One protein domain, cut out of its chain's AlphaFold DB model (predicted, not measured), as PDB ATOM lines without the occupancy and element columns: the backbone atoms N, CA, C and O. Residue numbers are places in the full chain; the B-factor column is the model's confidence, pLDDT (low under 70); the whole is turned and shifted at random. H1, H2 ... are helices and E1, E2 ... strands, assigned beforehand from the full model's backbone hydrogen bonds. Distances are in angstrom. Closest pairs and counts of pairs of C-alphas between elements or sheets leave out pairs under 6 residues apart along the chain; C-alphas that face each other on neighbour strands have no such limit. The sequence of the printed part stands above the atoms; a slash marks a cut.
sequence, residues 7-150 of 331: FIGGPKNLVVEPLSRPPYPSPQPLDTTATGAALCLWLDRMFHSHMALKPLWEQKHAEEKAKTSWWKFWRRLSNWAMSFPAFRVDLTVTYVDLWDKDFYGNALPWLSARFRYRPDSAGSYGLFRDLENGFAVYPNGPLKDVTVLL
ATOM      1  N   PHE A   7      48.752 -17.548   6.721       87.06
ATOM      2  CA  PHE A   7      49.708 -17.076   5.730       87.06
ATOM      3  C   PHE A   7      49.043 -16.036   4.836       87.06
ATOM      4  O   PHE A   7      47.912 -16.242   4.392       87.06
ATOM      5  N   ILE A   8      49.744 -14.936   4.566       84.81
ATOM      6  CA  ILE A   8      49.235 -13.828   3.758       84.81
ATOM      7  C   ILE A   8      50.119 -13.566   2.534       84.81
ATOM      8  O   ILE A   8      51.350 -13.484   2.628       84.81
ATOM      9  N   GLY A   9      49.456 -13.378   1.392       80.81
ATOM     10  CA  GLY A   9      50.084 -13.071   0.108       80.81
ATOM     11  C   GLY A   9      50.825 -14.245  -0.541       80.81
ATOM     12  O   GLY A   9      51.049 -15.290   0.072       80.81
ATOM     13  N   GLY A  10      51.257 -14.026  -1.783       78.69
ATOM     14  CA  GLY A  10      52.074 -14.954  -2.565       78.69
ATOM     15  C   GLY A  10      53.377 -15.397  -1.883       78.69
ATOM     16  O   GLY A  10      53.749 -16.560  -2.036       78.69
ATOM     17  N   PRO A  11      54.067 -14.570  -1.064       81.12
ATOM     18  CA  PRO A  11      55.267 -15.036  -0.379       81.12
ATOM     19  C   PRO A  11      55.017 -15.943   0.822       81.12
ATOM     20  O   PRO A  11      55.985 -16.357   1.460       81.12
ATOM     21  N   LYS A  12      53.750 -16.194   1.176       86.88
ATOM     22  CA  LYS A  12      53.362 -16.911   2.393       86.88
ATOM     23  C   LYS A  12      53.979 -16.277   3.646       86.88
ATOM     24  O   LYS A  12      54.649 -16.938   4.435       86.88
ATOM     25  N   ASN A  13      53.758 -14.974   3.836       87.88
ATOM     26  CA  ASN A  13      54.189 -14.307   5.067       87.88
ATOM     27  C   ASN A  13      53.356 -14.825   6.243       87.88
ATOM     28  O   ASN A  13      52.137 -14.937   6.121       87.88
ATOM     29  N   LEU A  14      53.995 -15.139   7.365       89.69
ATOM     30  CA  LEU A  14      53.346 -15.797   8.496       89.69
ATOM     31  C   LEU A  14      52.907 -14.772   9.537       89.69
ATOM     32  O   LEU A  14      53.720 -13.993  10.028       89.69
ATOM     33  N   VAL A  15      51.634 -14.809   9.910       90.44
ATOM     34  CA  VAL A  15      51.106 -13.990  11.002       90.44
ATOM     35  C   VAL A  15      51.444 -14.650  12.332       90.44
ATOM     36  O   VAL A  15      51.140 -15.826  12.541       90.44
ATOM     37  N   VAL A  16      52.064 -13.887  13.228       90.25
ATOM     38  CA  VAL A  16      52.526 -14.366  14.533       90.25
ATOM     39  C   VAL A  16      52.189 -13.372  15.639       90.25
ATOM     40  O   VAL A  16      52.002 -12.182  15.393       90.25
ATOM     41  N   GLU A  17      52.172 -13.847  16.875       89.19
ATOM     42  CA  GLU A  17      52.135 -13.034  18.084       89.19
ATOM     43  C   GLU A  17      53.314 -13.438  18.984       89.19
ATOM     44  O   GLU A  17      53.456 -14.616  19.325       89.19
ATOM     45  N   PRO A  18      54.220 -12.506  19.330       82.94
ATOM     46  CA  PRO A  18      55.343 -12.829  20.196       82.94
ATOM     47  C   PRO A  18      54.851 -13.111  21.618       82.94
ATOM     48  O   PRO A  18      54.153 -12.297  22.220       82.94
ATOM     49  N   LEU A  19      55.241 -14.262  22.168       85.12
ATOM     50  CA  LEU A  19      54.958 -14.624  23.557       85.12
ATOM     51  C   LEU A  19      56.044 -14.081  24.501       85.12
ATOM     52  O   LEU A  19      57.100 -13.620  24.069       85.12
ATOM     53  N   SER A  20      55.810 -14.140  25.813       80.50
ATOM     54  CA  SER A  20      56.821 -13.738  26.799       80.50
ATOM     55  C   SER A  20      58.131 -14.497  26.581       80.50
ATOM     56  O   SER A  20      58.143 -15.726  26.486       80.50
ATOM     57  N   ARG A  21      59.240 -13.756  26.489       73.00
ATOM     58  CA  ARG A  21      60.558 -14.335  26.228       73.00
ATOM     59  C   ARG A  21      61.010 -15.179  27.435       73.00
ATOM     60  O   ARG A  21      61.028 -14.647  28.548       73.00
ATOM     61  N   PRO A  22      61.390 -16.455  27.247       74.62
ATOM     62  CA  PRO A  22      61.965 -17.261  28.315       74.62
ATOM     63  C   PRO A  22      63.371 -16.758  28.697       74.62
ATOM     64  O   PRO A  22      63.962 -15.952  27.969       74.62
ATOM     65  N   PRO A  23      63.933 -17.213  29.832       76.81
ATOM     66  CA  PRO A  23      65.301 -16.885  30.211       76.81
ATOM     67  C   PRO A  23      66.291 -17.269  29.110       76.81
ATOM     68  O   PRO A  23      66.192 -18.334  28.502       76.81
ATOM     69  N   TYR A  24      67.275 -16.403  28.880       65.94
ATOM     70  CA  TYR A  24      68.370 -16.692  27.962       65.94
ATOM     71  C   TYR A  24      69.118 -17.970  28.395       65.94
ATOM     72  O   TYR A  24      69.376 -18.117  29.593       65.94
ATOM     73  N   PRO A  25      69.530 -18.861  27.469       68.31
ATOM     74  CA  PRO A  25      69.425 -18.781  26.008       68.31
ATOM     75  C   PRO A  25      68.279 -19.638  25.431       68.31
ATOM     76  O   PRO A  25      68.386 -20.860  25.362       68.31
ATOM     77  N   SER A  26      67.202 -19.007  24.947       67.38
ATOM     78  CA  SER A  26      66.081 -19.708  24.296       67.38
ATOM     79  C   SER A  26      65.540 -18.946  23.077       67.38
ATOM     80  O   SER A  26      65.469 -17.712  23.137       67.38
ATOM     81  N   PRO A  27      65.087 -19.640  22.013       72.81
ATOM     82  CA  PRO A  27      64.353 -19.018  20.913       72.81
ATOM     83  C   PRO A  27      63.129 -18.236  21.395       72.81
ATOM     84  O   PRO A  27      62.512 -18.595  22.398       72.81
ATOM     85  N   GLN A  28      62.764 -17.181  20.664       76.56
ATOM     86  CA  GLN A  28      61.542 -16.423  20.916       76.56
ATOM     87  C   GLN A  28      60.323 -17.308  20.597       76.56
ATOM     88  O   GLN A  28      60.142 -17.665  19.428       76.56
ATOM     89  N   PRO A  29      59.480 -17.664  21.586       80.69
ATOM     90  CA  PRO A  29      58.229 -18.351  21.311       80.69
ATOM     91  C   PRO A  29      57.282 -17.412  20.558       80.69
ATOM     92  O   PRO A  29      57.131 -16.238  20.919       80.69
ATOM     93  N   LEU A  30      56.669 -17.936  19.500       84.69
ATOM     94  CA  LEU A  30      55.706 -17.238  18.656       84.69
ATOM     95  C   LEU A  30      54.418 -18.057  18.614       84.69
ATOM     96  O   LEU A  30      54.465 -19.254  18.335       84.69
ATOM     97  N   ASP A  31      53.289 -17.412  18.876       85.31
ATOM     98  CA  ASP A  31      51.969 -17.998  18.674       85.31
ATOM     99  C   ASP A  31      51.465 -17.670  17.265       85.31
ATOM    100  O   ASP A  31      51.500 -16.521  16.828       85.31
ATOM    101  N   THR A  32      51.002 -18.678  16.537       84.25
ATOM    102  CA  THR A  32      50.429 -18.541  15.190       84.25
ATOM    103  C   THR A  32      48.907 -18.679  15.183       84.25
ATOM    104  O   THR A  32      48.277 -18.447  14.150       84.25
ATOM    105  N   THR A  33      48.308 -19.054  16.316       81.88
ATOM    106  CA  THR A  33      46.943 -19.587  16.372       81.88
ATOM    107  C   THR A  33      45.896 -18.552  16.764       81.88
ATOM    108  O   THR A  33      44.798 -18.592  16.219       81.88
ATOM    109  N   ALA A  34      46.209 -17.595  17.642       85.38
ATOM    110  CA  ALA A  34      45.232 -16.606  18.096       85.38
ATOM    111  C   ALA A  34      44.997 -15.488  17.061       85.38
ATOM    112  O   ALA A  34      44.042 -15.528  16.277       85.38
ATOM    113  N   THR A  35      45.883 -14.484  17.025       86.81
ATOM    114  CA  THR A  35      45.759 -13.333  16.112       86.81
ATOM    115  C   THR A  35      45.814 -13.762  14.641       86.81
ATOM    116  O   THR A  35      45.088 -13.212  13.810       86.81
ATOM    117  N   GLY A  36      46.620 -14.781  14.319       86.31
ATOM    118  CA  GLY A  36      46.723 -15.337  12.971       86.31
ATOM    119  C   GLY A  36      45.389 -15.865  12.449       86.31
ATOM    120  O   GLY A  36      44.898 -15.384  11.425       86.31
ATOM    121  N   ALA A  37      44.768 -16.814  13.154       86.50
ATOM    122  CA  ALA A  37      43.493 -17.380  12.720       86.50
ATOM    123  C   ALA A  37      42.396 -16.308  12.626       86.50
ATOM    124  O   ALA A  37      41.655 -16.282  11.642       86.50
ATOM    125  N   ALA A  38      42.335 -15.384  13.592       89.00
ATOM    126  CA  ALA A  38      41.379 -14.282  13.575       89.00
ATOM    127  C   ALA A  38      41.530 -13.392  12.328       89.00
ATOM    128  O   ALA A  38      40.528 -13.075  11.685       89.00
ATOM    129  N   LEU A  39      42.762 -13.035  11.941       89.31
ATOM    130  CA  LEU A  39      43.002 -12.226  10.743       89.31
ATOM    131  C   LEU A  39      42.589 -12.963   9.465       89.31
ATOM    132  O   LEU A  39      41.916 -12.380   8.619       89.31
ATOM    133  N   CYS A  40      42.958 -14.237   9.321       87.38
ATOM    134  CA  CYS A  40      42.571 -15.023   8.148       87.38
ATOM    135  C   CYS A  40      41.047 -15.178   8.038       87.38
ATOM    136  O   CYS A  40      40.498 -15.034   6.948       87.38
ATOM    137  N   LEU A  41      40.354 -15.414   9.156       87.75
ATOM    138  CA  LEU A  41      38.890 -15.473   9.193       87.75
ATOM    139  C   LEU A  41      38.253 -14.131   8.821       87.75
ATOM    140  O   LEU A  41      37.245 -14.103   8.114       87.75
ATOM    141  N   TRP A  42      38.828 -13.019   9.284       89.75
ATOM    142  CA  TRP A  42      38.372 -11.684   8.908       89.75
ATOM    143  C   TRP A  42      38.570 -11.419   7.411       89.75
ATOM    144  O   TRP A  42      37.629 -10.988   6.751       89.75
ATOM    145  N   LEU A  43      39.746 -11.732   6.854       89.19
ATOM    146  CA  LEU A  43      40.036 -11.577   5.422       89.19
ATOM    147  C   LEU A  43      39.057 -12.379   4.555       89.19
ATOM    148  O   LEU A  43      38.514 -11.841   3.591       89.19
ATOM    149  N   ASP A  44      38.807 -13.635   4.923       88.25
ATOM    150  CA  ASP A  44      37.893 -14.529   4.210       88.25
ATOM    151  C   ASP A  44      36.443 -14.025   4.265       88.25
ATOM    152  O   ASP A  44      35.779 -13.863   3.238       88.25
ATOM    153  N   ARG A  45      35.972 -13.648   5.462       90.00
ATOM    154  CA  ARG A  45      34.648 -13.040   5.644       90.00
ATOM    155  C   ARG A  45      34.499 -11.775   4.808       90.00
ATOM    156  O   ARG A  45      33.497 -11.620   4.117       90.00
ATOM    157  N   MET A  46      35.487 -10.889   4.855       88.38
ATOM    158  CA  MET A  46      35.463  -9.629   4.120       88.38
ATOM    159  C   MET A  46      35.458  -9.842   2.610       88.38
ATOM    160  O   MET A  46      34.723  -9.147   1.905       88.38
ATOM    161  N   PHE A  47      36.215 -10.818   2.110       89.88
ATOM    162  CA  PHE A  47      36.178 -11.206   0.705       89.88
ATOM    163  C   PHE A  47      34.784 -11.701   0.303       89.88
ATOM    164  O   PHE A  47      34.208 -11.208  -0.670       89.88
ATOM    165  N   HIS A  48      34.191 -12.608   1.077       89.75
ATOM    166  CA  HIS A  48      32.849 -13.117   0.803       89.75
ATOM    167  C   HIS A  48      31.774 -12.025   0.874       89.75
ATOM    168  O   HIS A  48      30.943 -11.935  -0.031       89.75
ATOM    169  N   SER A  49      31.809 -11.156   1.887       91.62
ATOM    170  CA  SER A  49      30.888 -10.019   2.006       91.62
ATOM    171  C   SER A  49      31.047  -9.030   0.853       91.62
ATOM    172  O   SER A  49      30.051  -8.547   0.322       91.62
ATOM    173  N   HIS A  50      32.279  -8.767   0.414       89.31
ATOM    174  CA  HIS A  50      32.544  -7.954  -0.765       89.31
ATOM    175  C   HIS A  50      31.934  -8.584  -2.024       89.31
ATOM    176  O   HIS A  50      31.170  -7.929  -2.731       89.31
ATOM    177  N   MET A  51      32.205  -9.866  -2.279       91.31
ATOM    178  CA  MET A  51      31.693 -10.574  -3.456       91.31
ATOM    179  C   MET A  51      30.164 -10.710  -3.450       91.31
ATOM    180  O   MET A  51      29.546 -10.677  -4.514       91.31
ATOM    181  N   ALA A  52      29.536 -10.792  -2.275       93.50
ATOM    182  CA  ALA A  52      28.080 -10.841  -2.132       93.50
ATOM    183  C   ALA A  52      27.377  -9.555  -2.607       93.50
ATOM    184  O   ALA A  52      26.203  -9.599  -2.968       93.50
ATOM    185  N   LEU A  53      28.082  -8.418  -2.664       92.50
ATOM    186  CA  LEU A  53      27.539  -7.154  -3.176       92.50
ATOM    187  C   LEU A  53      27.553  -7.064  -4.705       92.50
ATOM    188  O   LEU A  53      26.968  -6.136  -5.266       92.50
ATOM    189  N   LYS A  54      28.190  -8.015  -5.397       92.19
ATOM    190  CA  LYS A  54      28.308  -8.009  -6.858       92.19
ATOM    191  C   LYS A  54      26.958  -7.930  -7.587       92.19
ATOM    192  O   LYS A  54      26.838  -7.057  -8.443       92.19
ATOM    193  N   PRO A  55      25.920  -8.717  -7.241       94.31
ATOM    194  CA  PRO A  55      24.626  -8.624  -7.921       94.31
ATOM    195  C   PRO A  55      23.959  -7.249  -7.754       94.31
ATOM    196  O   PRO A  55      23.435  -6.681  -8.710       94.31
ATOM    197  N   LEU A  56      24.029  -6.670  -6.548       92.81
ATOM    198  CA  LEU A  56      23.488  -5.334  -6.267       92.81
ATOM    199  C   LEU A  56      24.264  -4.244  -7.014       92.81
ATOM    200  O   LEU A  56      23.674  -3.278  -7.503       92.81
ATOM    201  N   TRP A  57      25.582  -4.410  -7.136       92.12
ATOM    202  CA  TRP A  57      26.422  -3.528  -7.936       92.12
ATOM    203  C   TRP A  57      26.045  -3.590  -9.415       92.12
ATOM    204  O   TRP A  57      25.850  -2.540 -10.022       92.12
ATOM    205  N   GLU A  58      25.870  -4.785  -9.983       92.00
ATOM    206  CA  GLU A  58      25.473  -4.971 -11.385       92.00
ATOM    207  C   GLU A  58      24.111  -4.324 -11.679       92.00
ATOM    208  O   GLU A  58      23.962  -3.633 -12.691       92.00
ATOM    209  N   GLN A  59      23.149  -4.453 -10.760       92.12
ATOM    210  CA  GLN A  59      21.846  -3.792 -10.860       92.12
ATOM    211  C   GLN A  59      21.978  -2.259 -10.856       92.12
ATOM    212  O   GLN A  59      21.485  -1.592 -11.768       92.12
ATOM    213  N   LYS A  60      22.682  -1.686  -9.870       89.81
ATOM    214  CA  LYS A  60      22.907  -0.229  -9.783       89.81
ATOM    215  C   LYS A  60      23.670   0.310 -10.986       89.81
ATOM    216  O   LYS A  60      23.365   1.387 -11.498       89.81
ATOM    217  N   HIS A  61      24.631  -0.461 -11.471       89.31
ATOM    218  CA  HIS A  61      25.413  -0.127 -12.644       89.31
ATOM    219  C   HIS A  61      24.553  -0.096 -13.919       89.31
ATOM    220  O   HIS A  61      24.691   0.817 -14.738       89.31
ATOM    221  N   ALA A  62      23.624  -1.045 -14.074       87.69
ATOM    222  CA  ALA A  62      22.661  -1.057 -15.172       87.69
ATOM    223  C   ALA A  62      21.687   0.137 -15.110       87.69
ATOM    224  O   ALA A  62      21.457   0.787 -16.133       87.69
ATOM    225  N   GLU A  63      21.176   0.481 -13.921       88.12
ATOM    226  CA  GLU A  63      20.326   1.667 -13.706       88.12
ATOM    227  C   GLU A  63      21.039   2.964 -14.130       88.12
ATOM    228  O   GLU A  63      20.462   3.811 -14.817       88.12
ATOM    229  N   GLU A  64      22.311   3.122 -13.763       83.75
ATOM    230  CA  GLU A  64      23.116   4.292 -14.137       83.75
ATOM    231  C   GLU A  64      23.453   4.321 -15.635       83.75
ATOM    232  O   GLU A  64      23.427   5.388 -16.264       83.75
ATOM    233  N   LYS A  65      23.699   3.156 -16.252       81.00
ATOM    234  CA  LYS A  65      23.839   3.044 -17.714       81.00
ATOM    235  C   LYS A  65      22.569   3.506 -18.431       81.00
ATOM    236  O   LYS A  65      22.682   4.263 -19.394       81.00
ATOM    237  N   ALA A  66      21.388   3.136 -17.937       80.44
ATOM    238  CA  ALA A  66      20.105   3.531 -18.523       80.44
ATOM    239  C   ALA A  66      19.818   5.042 -18.407       80.44
ATOM    240  O   ALA A  66      19.244   5.635 -19.317       80.44
ATOM    241  N   LYS A  67      20.263   5.694 -17.323       78.00
ATOM    242  CA  LYS A  67      20.092   7.147 -17.101       78.00
ATOM    243  C   LYS A  67      21.074   8.023 -17.890       78.00
ATOM    244  O   LYS A  67      20.942   9.249 -17.909       78.00
ATOM    245  N   THR A  68      22.090   7.435 -18.521       68.81
ATOM    246  CA  THR A  68      23.135   8.200 -19.207       68.81
ATOM    247  C   THR A  68      22.669   8.612 -20.609       68.81
ATOM    248  O   THR A  68      22.676   7.812 -21.540       68.81
ATOM    249  N   SER A  69      22.282   9.884 -20.769       62.03
ATOM    250  CA  SER A  69      21.869  10.464 -22.060       62.03
ATOM    251  C   SER A  69      22.938  10.308 -23.153       62.03
ATOM    252  O   SER A  69      24.135  10.466 -22.890       62.03
ATOM    253  N   TRP A  70      22.485  10.067 -24.393       60.28
ATOM    254  CA  TRP A  70      23.305   9.892 -25.604       60.28
ATOM    255  C   TRP A  70      24.359  10.998 -25.777       60.28
ATOM    256  O   TRP A  70      25.474  10.728 -26.215       60.28
ATOM    257  N   TRP A  71      24.049  12.227 -25.360       58.72
ATOM    258  CA  TRP A  71      24.928  13.391 -25.507       58.72
ATOM    259  C   TRP A  71      26.149  13.399 -24.564       58.72
ATOM    260  O   TRP A  71      27.069  14.186 -24.767       58.72
ATOM    261  N   LYS A  72      26.220  12.514 -23.557       68.06
ATOM    262  CA  LYS A  72      27.371  12.395 -22.636       68.06
ATOM    263  C   LYS A  72      28.274  11.207 -22.995       68.06
ATOM    264  O   LYS A  72      28.489  10.315 -22.173       68.06
ATOM    265  N   PHE A  73      28.828  11.213 -24.211       65.81
ATOM    266  CA  PHE A  73      29.686  10.146 -24.760       65.81
ATOM    267  C   PHE A  73      30.802   9.690 -23.800       65.81
ATOM    268  O   PHE A  73      30.916   8.500 -23.513       65.81
ATOM    269  N   TRP A  74      31.556  10.624 -23.206       64.38
ATOM    270  CA  TRP A  74      32.648  10.316 -22.266       64.38
ATOM    271  C   TRP A  74      32.184   9.602 -20.989       64.38
ATOM    272  O   TRP A  74      32.835   8.670 -20.520       64.38
ATOM    273  N   ARG A  75      31.021   9.989 -20.449       61.22
ATOM    274  CA  ARG A  75      30.432   9.349 -19.262       61.22
ATOM    275  C   ARG A  75      29.910   7.952 -19.591       61.22
ATOM    276  O   ARG A  75      30.027   7.048 -18.774       61.22
ATOM    277  N   ARG A  76      29.400   7.754 -20.810       62.78
ATOM    278  CA  ARG A  76      28.990   6.440 -21.313       62.78
ATOM    279  C   ARG A  76      30.192   5.511 -21.494       62.78
ATOM    280  O   ARG A  76      30.102   4.370 -21.066       62.78
ATOM    281  N   LEU A  77      31.307   6.000 -22.045       65.19
ATOM    282  CA  LEU A  77      32.536   5.214 -22.214       65.19
ATOM    283  C   LEU A  77      33.133   4.793 -20.859       65.19
ATOM    284  O   LEU A  77      33.431   3.620 -20.656       65.19
ATOM    285  N   SER A  78      33.214   5.729 -19.906       65.44
ATOM    286  CA  SER A  78      33.656   5.460 -18.529       65.44
ATOM    287  C   SER A  78      32.754   4.446 -17.817       65.44
ATOM    288  O   SER A  78      33.260   3.490 -17.237       65.44
ATOM    289  N   ASN A  79      31.430   4.591 -17.923       63.81
ATOM    290  CA  ASN A  79      30.480   3.638 -17.346       63.81
ATOM    291  C   ASN A  79      30.532   2.266 -18.038       63.81
ATOM    292  O   ASN A  79      30.200   1.264 -17.422       63.81
ATOM    293  N   TRP A  80      30.905   2.179 -19.315       62.75
ATOM    294  CA  TRP A  80      31.006   0.896 -20.018       62.75
ATOM    295  C   TRP A  80      32.287   0.135 -19.668       62.75
ATOM    296  O   TRP A  80      32.253  -1.088 -19.582       62.75
ATOM    297  N   ALA A  81      33.379   0.860 -19.408       67.56
ATOM    298  CA  ALA A  81      34.659   0.302 -18.980       67.56
ATOM    299  C   ALA A  81      34.708  -0.066 -17.484       67.56
ATOM    300  O   ALA A  81      35.671  -0.685 -17.039       67.56
ATOM    301  N   MET A  82      33.703   0.327 -16.698       76.06
ATOM    302  CA  MET A  82      33.688   0.081 -15.260       76.06
ATOM    303  C   MET A  82      33.368  -1.388 -14.969       76.06
ATOM    304  O   MET A  82      32.312  -1.892 -15.354       76.06
ATOM    305  N   SER A  83      34.278  -2.070 -14.281       82.81
ATOM    306  CA  SER A  83      34.082  -3.426 -13.774       82.81
ATOM    307  C   SER A  83      33.695  -3.403 -12.298       82.81
ATOM    308  O   SER A  83      33.910  -2.404 -11.609       82.81
ATOM    309  N   PHE A  84      33.176  -4.530 -11.803       84.25
ATOM    310  CA  PHE A  84      33.005  -4.728 -10.368       84.25
ATOM    311  C   PHE A  84      34.344  -4.447  -9.657       84.25
ATOM    312  O   PHE A  84      35.374  -4.963 -10.116       84.25
ATOM    313  N   PRO A  85      34.365  -3.603  -8.608       83.94
ATOM    314  CA  PRO A  85      35.599  -3.257  -7.917       83.94
ATOM    315  C   PRO A  85      36.328  -4.502  -7.417       83.94
ATOM    316  O   PRO A  85      35.701  -5.434  -6.930       83.94
ATOM    317  N   ALA A  86      37.656  -4.517  -7.514       83.44
ATOM    318  CA  ALA A  86      38.436  -5.590  -6.908       83.44
ATOM    319  C   ALA A  86      38.389  -5.466  -5.376       83.44
ATOM    320  O   ALA A  86      38.491  -4.360  -4.838       83.44
ATOM    321  N   PHE A  87      38.284  -6.595  -4.672       84.00
ATOM    322  CA  PHE A  87      38.439  -6.646  -3.218       84.00
ATOM    323  C   PHE A  87      39.819  -6.111  -2.861       84.00
ATOM    324  O   PHE A  87      40.762  -6.711  -3.344       84.00
ATOM    325  N   ARG A  88      39.936  -5.024  -2.070       82.56
ATOM    326  CA  ARG A  88      41.205  -4.373  -1.686       82.56
ATOM    327  C   ARG A  88      41.436  -4.288  -0.185       82.56
ATOM    328  O   ARG A  88      40.546  -3.878   0.551       82.56
ATOM    329  N   VAL A  89      42.653  -4.630   0.250       83.94
ATOM    330  CA  VAL A  89      43.108  -4.479   1.637       83.94
ATOM    331  C   VAL A  89      44.357  -3.611   1.665       83.94
ATOM    332  O   VAL A  89      45.352  -3.896   1.001       83.94
ATOM    333  N   ASP A  90      44.284  -2.550   2.451       83.12
ATOM    334  CA  ASP A  90      45.395  -1.676   2.762       83.12
ATOM    335  C   ASP A  90      46.157  -2.194   3.961       83.12
ATOM    336  O   ASP A  90      45.577  -2.565   4.985       83.12
ATOM    337  N   LEU A  91      47.475  -2.123   3.842       82.31
ATOM    338  CA  LEU A  91      48.393  -2.456   4.904       82.31
ATOM    339  C   LEU A  91      49.120  -1.186   5.350       82.31
ATOM    340  O   LEU A  91      49.910  -0.614   4.601       82.31
ATOM    341  N   THR A  92      48.838  -0.727   6.567       82.94
ATOM    342  CA  THR A  92      49.559   0.399   7.175       82.94
ATOM    343  C   THR A  92      50.664  -0.154   8.058       82.94
ATOM    344  O   THR A  92      50.387  -0.605   9.167       82.94
ATOM    345  N   VAL A  93      51.899  -0.146   7.555       81.81
ATOM    346  CA  VAL A  93      53.082  -0.586   8.308       81.81
ATOM    347  C   VAL A  93      53.351   0.402   9.443       81.81
ATOM    348  O   VAL A  93      53.556   1.588   9.196       81.81
ATOM    349  N   THR A  94      53.333  -0.087  10.680       82.81
ATOM    350  CA  THR A  94      53.639   0.693  11.890       82.81
ATOM    351  C   THR A  94      55.076   0.488  12.351       82.81
ATOM    352  O   THR A  94      55.676   1.403  12.910       82.81
ATOM    353  N   TYR A  95      55.646  -0.681  12.072       83.44
ATOM    354  CA  TYR A  95      57.041  -1.007  12.341       83.44
ATOM    355  C   TYR A  95      57.547  -2.020  11.315       83.44
ATOM    356  O   TYR A  95      56.779  -2.853  10.837       83.44
ATOM    357  N   VAL A  96      58.833  -1.972  10.982       83.94
ATOM    358  CA  VAL A  96      59.482  -2.947  10.105       83.94
ATOM    359  C   VAL A  96      60.932  -3.134  10.521       83.94
ATOM    360  O   VAL A  96      61.650  -2.157  10.731       83.94
ATOM    361  N   ASP A  97      61.363  -4.389  10.591       86.56
ATOM    362  CA  ASP A  97      62.752  -4.771  10.802       86.56
ATOM    363  C   ASP A  97      63.141  -5.849   9.792       86.56
ATOM    364  O   ASP A  97      62.580  -6.941   9.761       86.56
ATOM    365  N   LEU A  98      64.092  -5.523   8.919       87.50
ATOM    366  CA  LEU A  98      64.573  -6.430   7.876       87.50
ATOM    367  C   LEU A  98      65.916  -7.084   8.238       87.50
ATOM    368  O   LEU A  98      66.408  -7.930   7.484       87.50
ATOM    369  N   TRP A  99      66.521  -6.694   9.363       86.06
ATOM    370  CA  TRP A  99      67.860  -7.122   9.783       86.06
ATOM    371  C   TRP A  99      67.853  -8.029  11.004       86.06
ATOM    372  O   TRP A  99      68.885  -8.654  11.269       86.06
ATOM    373  N   ASP A 100      66.716  -8.145  11.686       83.88
ATOM    374  CA  ASP A 100      66.562  -9.031  12.831       83.88
ATOM    375  C   ASP A 100      67.001 -10.474  12.514       83.88
ATOM    376  O   ASP A 100      67.036 -10.944  11.357       83.88
ATOM    377  N   LYS A 101      67.427 -11.160  13.570       83.44
ATOM    378  CA  LYS A 101      67.971 -12.511  13.519       83.44
ATOM    379  C   LYS A 101      67.247 -13.408  14.501       83.44
ATOM    380  O   LYS A 101      66.967 -13.022  15.632       83.44
ATOM    381  N   ASP A 102      67.002 -14.641  14.074       79.00
ATOM    382  CA  ASP A 102      66.574 -15.669  15.010       79.00
ATOM    383  C   ASP A 102      67.707 -16.013  15.993       79.00
ATOM    384  O   ASP A 102      68.854 -15.569  15.874       79.00
ATOM    385  N   PHE A 103      67.381 -16.848  16.974       77.69
ATOM    386  CA  PHE A 103      68.335 -17.304  17.981       77.69
ATOM    387  C   PHE A 103      69.583 -17.987  17.383       77.69
ATOM    388  O   PHE A 103      70.657 -17.943  17.981       77.69
ATOM    389  N   TYR A 104      69.465 -18.583  16.196       77.50
ATOM    390  CA  TYR A 104      70.547 -19.262  15.483       77.50
ATOM    391  C   TYR A 104      71.305 -18.337  14.514       77.50
ATOM    392  O   TYR A 104      72.230 -18.781  13.830       77.50
ATOM    393  N   GLY A 105      70.948 -17.053  14.451       78.56
ATOM    394  CA  GLY A 105      71.573 -16.058  13.586       78.56
ATOM    395  C   GLY A 105      71.030 -16.019  12.153       78.56
ATOM    396  O   GLY A 105      71.608 -15.312  11.321       78.56
ATOM    397  N   ASN A 106      69.956 -16.750  11.842       81.94
ATOM    398  CA  ASN A 106      69.302 -16.727  10.531       81.94
ATOM    399  C   ASN A 106      68.445 -15.472  10.358       81.94
ATOM    400  O   ASN A 106      68.067 -14.827  11.330       81.94
ATOM    401  N   ALA A 107      68.117 -15.134   9.111       85.00
ATOM    402  CA  ALA A 107      67.230 -14.018   8.798       85.00
ATOM    403  C   ALA A 107      65.857 -14.171   9.447       85.00
ATOM    404  O   ALA A 107      65.171 -15.161   9.188       85.00
ATOM    405  N   LEU A 108      65.441 -13.158  10.207       86.75
ATOM    406  CA  LEU A 108      64.088 -13.065  10.738       86.75
ATOM    407  C   LEU A 108      63.453 -11.704  10.425       86.75
ATOM    408  O   LEU A 108      63.101 -10.971  11.335       86.75
ATOM    409  N   PRO A 109      63.314 -11.324   9.148       89.94
ATOM    410  CA  PRO A 109      62.662 -10.072   8.797       89.94
ATOM    411  C   PRO A 109      61.180 -10.112   9.192       89.94
ATOM    412  O   PRO A 109      60.468 -11.080   8.900       89.94
ATOM    413  N   TRP A 110      60.695  -9.056   9.830       90.12
ATOM    414  CA  TRP A 110      59.317  -8.953  10.292       90.12
ATOM    415  C   TRP A 110      58.798  -7.520  10.225       90.12
ATOM    416  O   TRP A 110      59.544  -6.551  10.082       90.12
ATOM    417  N   LEU A 111      57.481  -7.382  10.298       88.69
ATOM    418  CA  LEU A 111      56.825  -6.087  10.409       88.69
ATOM    419  C   LEU A 111      55.613  -6.160  11.325       88.69
ATOM    420  O   LEU A 111      55.054  -7.234  11.551       88.69
ATOM    421  N   SER A 112      55.185  -5.001  11.803       87.50
ATOM    422  CA  SER A 112      53.858  -4.810  12.374       87.50
ATOM    423  C   SER A 112      53.045  -3.925  11.446       87.50
ATOM    424  O   SER A 112      53.540  -2.908  10.948       87.50
ATOM    425  N   ALA A 113      51.800  -4.309  11.189       87.12
ATOM    426  CA  ALA A 113      50.911  -3.512  10.364       87.12
ATOM    427  C   ALA A 113      49.441  -3.637  10.753       87.12
ATOM    428  O   ALA A 113      49.004  -4.619  11.355       87.12
ATOM    429  N   ARG A 114      48.666  -2.631  10.340       88.50
ATOM    430  CA  ARG A 114      47.204  -2.615  10.438       88.50
ATOM    431  C   ARG A 114      46.587  -2.931   9.092       88.50
ATOM    432  O   ARG A 114      46.987  -2.356   8.078       88.50
ATOM    433  N   PHE A 115      45.580  -3.793   9.112       89.25
ATOM    434  CA  PHE A 115      44.846  -4.234   7.933       89.25
ATOM    435  C   PHE A 115      43.526  -3.480   7.849       89.25
ATOM    436  O   PHE A 115      42.757  -3.454   8.816       89.25
ATOM    437  N   ARG A 116      43.260  -2.854   6.701       89.44
ATOM    438  CA  ARG A 116      42.019  -2.114   6.455       89.44
ATOM    439  C   ARG A 116      41.418  -2.483   5.120       89.44
ATOM    440  O   ARG A 116      42.114  -2.500   4.116       89.44
ATOM    441  N   TYR A 117      40.124  -2.755   5.095       87.19
ATOM    442  CA  TYR A 117      39.422  -2.923   3.835       87.19
ATOM    443  C   TYR A 117      39.312  -1.563   3.138       87.19
ATOM    444  O   TYR A 117      38.861  -0.584   3.736       87.19
ATOM    445  N   ARG A 118      39.740  -1.499   1.875       83.88
ATOM    446  CA  ARG A 118      39.626  -0.308   1.033       83.88
ATOM    447  C   ARG A 118      38.430  -0.487   0.097       83.88
ATOM    448  O   ARG A 118      38.567  -1.162  -0.926       83.88
ATOM    449  N   PRO A 119      37.272   0.128   0.392       74.56
ATOM    450  CA  PRO A 119      36.212   0.217  -0.596       74.56
ATOM    451  C   PRO A 119      36.707   1.099  -1.745       74.56
ATOM    452  O   PRO A 119      37.199   2.205  -1.512       74.56
ATOM    453  N   ASP A 120      36.601   0.629  -2.987       69.25
ATOM    454  CA  ASP A 120      36.874   1.503  -4.127       69.25
ATOM    455  C   ASP A 120      35.862   2.657  -4.101       69.25
ATOM    456  O   ASP A 120      34.653   2.444  -3.995       69.25
ATOM    457  N   SER A 121      36.326   3.903  -4.102       64.31
ATOM    458  CA  SER A 121      35.432   5.061  -4.006       64.31
ATOM    459  C   SER A 121      34.775   5.387  -5.346       64.31
ATOM    460  O   SER A 121      33.696   5.981  -5.376       64.31
ATOM    461  N   ALA A 122      35.405   5.004  -6.460       66.62
ATOM    462  CA  ALA A 122      34.898   5.288  -7.794       66.62
ATOM    463  C   ALA A 122      33.974   4.153  -8.264       66.62
ATOM    464  O   ALA A 122      34.391   3.010  -8.397       66.62
ATOM    465  N   GLY A 123      32.701   4.465  -8.531       69.00
ATOM    466  CA  GLY A 123      31.754   3.497  -9.112       69.00
ATOM    467  C   GLY A 123      31.230   2.429  -8.168       69.00
ATOM    468  O   GLY A 123      30.613   1.471  -8.616       69.00
ATOM    469  N   SER A 124      31.440   2.579  -6.868       76.69
ATOM    470  CA  SER A 124      30.964   1.629  -5.867       76.69
ATOM    471  C   SER A 124      29.508   1.832  -5.454       76.69
ATOM    472  O   SER A 124      28.965   1.027  -4.701       76.69
ATOM    473  N   TYR A 125      28.874   2.914  -5.920       84.75
ATOM    474  CA  TYR A 125      27.484   3.283  -5.617       84.75
ATOM    475  C   TYR A 125      27.162   3.349  -4.115       84.75
ATOM    476  O   TYR A 125      26.006   3.245  -3.721       84.75
ATOM    477  N   GLY A 126      28.186   3.516  -3.268       83.38
ATOM    478  CA  GLY A 126      28.044   3.494  -1.812       83.38
ATOM    479  C   GLY A 126      27.762   2.113  -1.210       83.38
ATOM    480  O   GLY A 126      27.608   2.036   0.002       83.38
ATOM    481  N   LEU A 127      27.746   1.038  -2.008       87.81
ATOM    482  CA  LEU A 127      27.337  -0.308  -1.575       87.81
ATOM    483  C   LEU A 127      28.262  -0.930  -0.523       87.81
ATOM    484  O   LEU A 127      27.842  -1.787   0.241       87.81
ATOM    485  N   PHE A 128      29.520  -0.501  -0.480       88.88
ATOM    486  CA  PHE A 128      30.560  -1.104   0.354       88.88
ATOM    487  C   PHE A 128      30.805  -0.330   1.657       88.88
ATOM    488  O   PHE A 128      31.733  -0.659   2.388       88.88
ATOM    489  N   ARG A 129      30.023   0.726   1.935       83.69
ATOM    490  CA  ARG A 129      30.231   1.614   3.095       83.69
ATOM    491  C   ARG A 129      30.015   0.919   4.435       83.69
ATOM    492  O   ARG A 129      30.684   1.272   5.397       83.69
ATOM    493  N   ASP A 130      29.113  -0.056   4.458       85.44
ATOM    494  CA  ASP A 130      28.721  -0.770   5.674       85.44
ATOM    495  C   ASP A 130      29.600  -2.001   5.943       85.44
ATOM    496  O   ASP A 130      29.426  -2.687   6.949       85.44
ATOM    497  N   LEU A 131      30.555  -2.296   5.052       87.88
ATOM    498  CA  LEU A 131      31.533  -3.351   5.287       87.88
ATOM    499  C   LEU A 131      32.545  -2.913   6.351       87.88
ATOM    500  O   LEU A 131      32.962  -1.755   6.409       87.88
ATOM    501  N   GLU A 132      32.974  -3.865   7.179       84.19
ATOM    502  CA  GLU A 132      33.941  -3.620   8.248       84.19
ATOM    503  C   GLU A 132      35.253  -3.057   7.677       84.19
ATOM    504  O   GLU A 132      35.904  -3.659   6.824       84.19
ATOM    505  N   ASN A 133      35.652  -1.866   8.132       84.94
ATOM    506  CA  ASN A 133      36.740  -1.120   7.489       84.94
ATOM    507  C   ASN A 133      38.148  -1.554   7.920       84.94
ATOM    508  O   ASN A 133      39.131  -1.095   7.336       84.94
ATOM    509  N   GLY A 134      38.283  -2.406   8.935       90.06
ATOM    510  CA  GLY A 134      39.591  -2.846   9.387       90.06
ATOM    511  C   GLY A 134      39.552  -3.920  10.448       90.06
ATOM    512  O   GLY A 134      38.533  -4.154  11.087       90.06
ATOM    513  N   PHE A 135      40.693  -4.582  10.586       91.94
ATOM    514  CA  PHE A 135      40.821  -5.750  11.430       91.94
ATOM    515  C   PHE A 135      40.900  -5.377  12.913       91.94
ATOM    516  O   PHE A 135      41.792  -4.638  13.349       91.94
ATOM    517  N   ALA A 136      40.004  -5.976  13.687       91.69
ATOM    518  CA  ALA A 136      40.060  -6.054  15.135       91.69
ATOM    519  C   ALA A 136      39.897  -7.522  15.556       91.69
ATOM    520  O   ALA A 136      39.222  -8.301  14.888       91.69
ATOM    521  N   VAL A 137      40.508  -7.906  16.682       86.12
ATOM    522  CA  VAL A 137      40.394  -9.281  17.212       86.12
ATOM    523  C   VAL A 137      38.944  -9.611  17.577       86.12
ATOM    524  O   VAL A 137      38.493 -10.741  17.407       86.12
ATOM    525  N   TYR A 138      38.206  -8.606  18.046       84.25
ATOM    526  CA  TYR A 138      36.794  -8.706  18.379       84.25
ATOM    527  C   TYR A 138      35.988  -7.710  17.538       84.25
ATOM    528  O   TYR A 138      36.488  -6.608  17.284       84.25
ATOM    529  N   PRO A 139      34.745  -8.048  17.148       78.69
ATOM    530  CA  PRO A 139      33.875  -7.128  16.422       78.69
ATOM    531  C   PRO A 139      33.736  -5.790  17.155       78.69
ATOM    532  O   PRO A 139      33.525  -5.770  18.368       78.69
ATOM    533  N   ASN A 140      33.835  -4.681  16.418       79.69
ATOM    534  CA  ASN A 140      33.785  -3.305  16.944       79.69
ATOM    535  C   ASN A 140      34.900  -2.940  17.947       79.69
ATOM    536  O   ASN A 140      34.820  -1.902  18.606       79.69
ATOM    537  N   GLY A 141      35.935  -3.772  18.079       85.88
ATOM    538  CA  GLY A 141      37.116  -3.463  18.877       85.88
ATOM    539  C   GLY A 141      38.033  -2.426  18.212       85.88
ATOM    540  O   GLY A 141      37.836  -2.048  17.054       85.88
ATOM    541  N   PRO A 142      39.073  -1.963  18.925       89.75
ATOM    542  CA  PRO A 142      40.108  -1.137  18.318       89.75
ATOM    543  C   PRO A 142      40.878  -1.927  17.251       89.75
ATOM    544  O   PRO A 142      41.052  -3.142  17.366       89.75
ATOM    545  N   LEU A 143      41.392  -1.216  16.241       90.19
ATOM    546  CA  LEU A 143      42.262  -1.815  15.227       90.19
ATOM    547  C   LEU A 143      43.482  -2.458  15.895       90.19
ATOM    548  O   LEU A 143      44.183  -1.804  16.672       90.19
ATOM    549  N   LYS A 144      43.745  -3.724  15.573       91.25
ATOM    550  CA  LYS A 144      44.878  -4.484  16.116       91.25
ATOM    551  C   LYS A 144      46.096  -4.317  15.209       91.25
ATOM    552  O   LYS A 144      46.007  -4.505  13.996       91.25
ATOM    553  N   ASP A 145      47.239  -4.000  15.812       90.62
ATOM    554  CA  ASP A 145      48.539  -4.150  15.159       90.62
ATOM    555  C   ASP A 145      48.879  -5.640  15.070       90.62
ATOM    556  O   ASP A 145      48.909  -6.350  16.081       90.62
ATOM    557  N   VAL A 146      49.093  -6.120  13.848       91.31
ATOM    558  CA  VAL A 146      49.382  -7.523  13.556       91.31
ATOM    559  C   VAL A 146      50.854  -7.669  13.219       91.31
ATOM    560  O   VAL A 146      51.365  -6.943  12.367       91.31
ATOM    561  N   THR A 147      51.518  -8.626  13.861       92.94
ATOM    562  CA  THR A 147      52.921  -8.944  13.580       92.94
ATOM    563  C   THR A 147      53.007 -10.015  12.499       92.94
ATOM    564  O   THR A 147      52.301 -11.023  12.534       92.94
ATOM    565  N   VAL A 148      53.861  -9.780  11.508       90.88
ATOM    566  CA  VAL A 148      54.011 -10.618  10.319       90.88
ATOM    567  C   VAL A 148      55.491 -10.923  10.113       90.88
ATOM    568  O   VAL A 148      56.286 -10.008   9.903       90.88
ATOM    569  N   LEU A 149      55.852 -12.205  10.124       91.00
ATOM    570  CA  LEU A 149      57.151 -12.677   9.652       91.00
ATOM    571  C   LEU A 149      57.161 -12.708   8.125       91.00
ATOM    572  O   LEU A 149      56.284 -13.304   7.492       91.00
ATOM    573  N   LEU A 150      58.176 -12.092   7.533       90.25
ATOM    574  CA  LEU A 150      58.316 -11.983   6.089       90.25
ATOM    575  C   LEU A 150      59.063 -13.200   5.547       90.25
ATOM    576  O   LEU A 150      60.248 -13.372   5.815       90.25
TER     577      LEU A 150
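AT A GLANCE: This is residues 7 to 150 of the 331 residues of the protein "Dense granule protein gra12" of Cystoisospora suis (UniProt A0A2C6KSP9). A long, loose rod: a small, strongly twisted sheet of four strands with helix H1 over it, a helical hairpin of H2 and H3 at one end, and loops of residues 19 to 33 and 98 to 109 at the other. The printed part has 144 residues, in the order E1 H1 H2 H3 E2 E3 E4, of mixed class, with under half of the residues in named elements. The antiparallel sheet has the order E1 E4 E3 E2. The radius of gyration of the C-alphas is 20.9 A and the spans are 75 by 29 by 20 A.

IN THESE COORDINATES: E1 is residues 13 to 18, with C-alpha 13 at (54.189, -14.307, 5.067). H1, residues 34 to 52, is 27.1 A long, and H2, residues 54 to 67, 20.1 A. H3 is residues 73 to 81. E2, residues 89 to 97, is 21.7 A long and bends by 70 degrees at residue 94; E3, residues 110 to 117, is 21.8 A. E4, residues 146 to 149, ends with C-alpha 149 at (57.151, -12.677, 9.652).

HOW THE PARTS SIT: E2, E3 and E4 form a meander, each strand the antiparallel neighbour of the one before; N 90 and O 116 are 2.7 A apart, N 148 and O 111 2.8 A. E1 is antiparallel to E4, with N 149 and O 14 at 2.8 A. H1 and the sheet make two layers, a helix on one face of a sheet, at a height of 9.5 A; the closest C-alphas of E1 and H1 are those of Val 15 and Gly 36, 5.0 A. H2, with residues 61 to 65 alone, touches H3, closest at the C-alphas of Lys 65 and Asn 79, 6.7 A, at a shallow tilt of 15 degrees, opposite ways. H1 and H3 are apart. In H1, H2 and H3 every O i to N i+4 pair is within hydrogen-bond range.

THE WHOLE: The C-alphas farthest apart, of Pro 25 and Trp 71, are 75.3 A apart. The printed part has no cut. The links E1 to H1, E2 to E3 and E3 to E4 are long. Residues 69 to 74 stand free. pLDDT is under 70 at residues 24 to 26, 68 to 81 and 120 to 123.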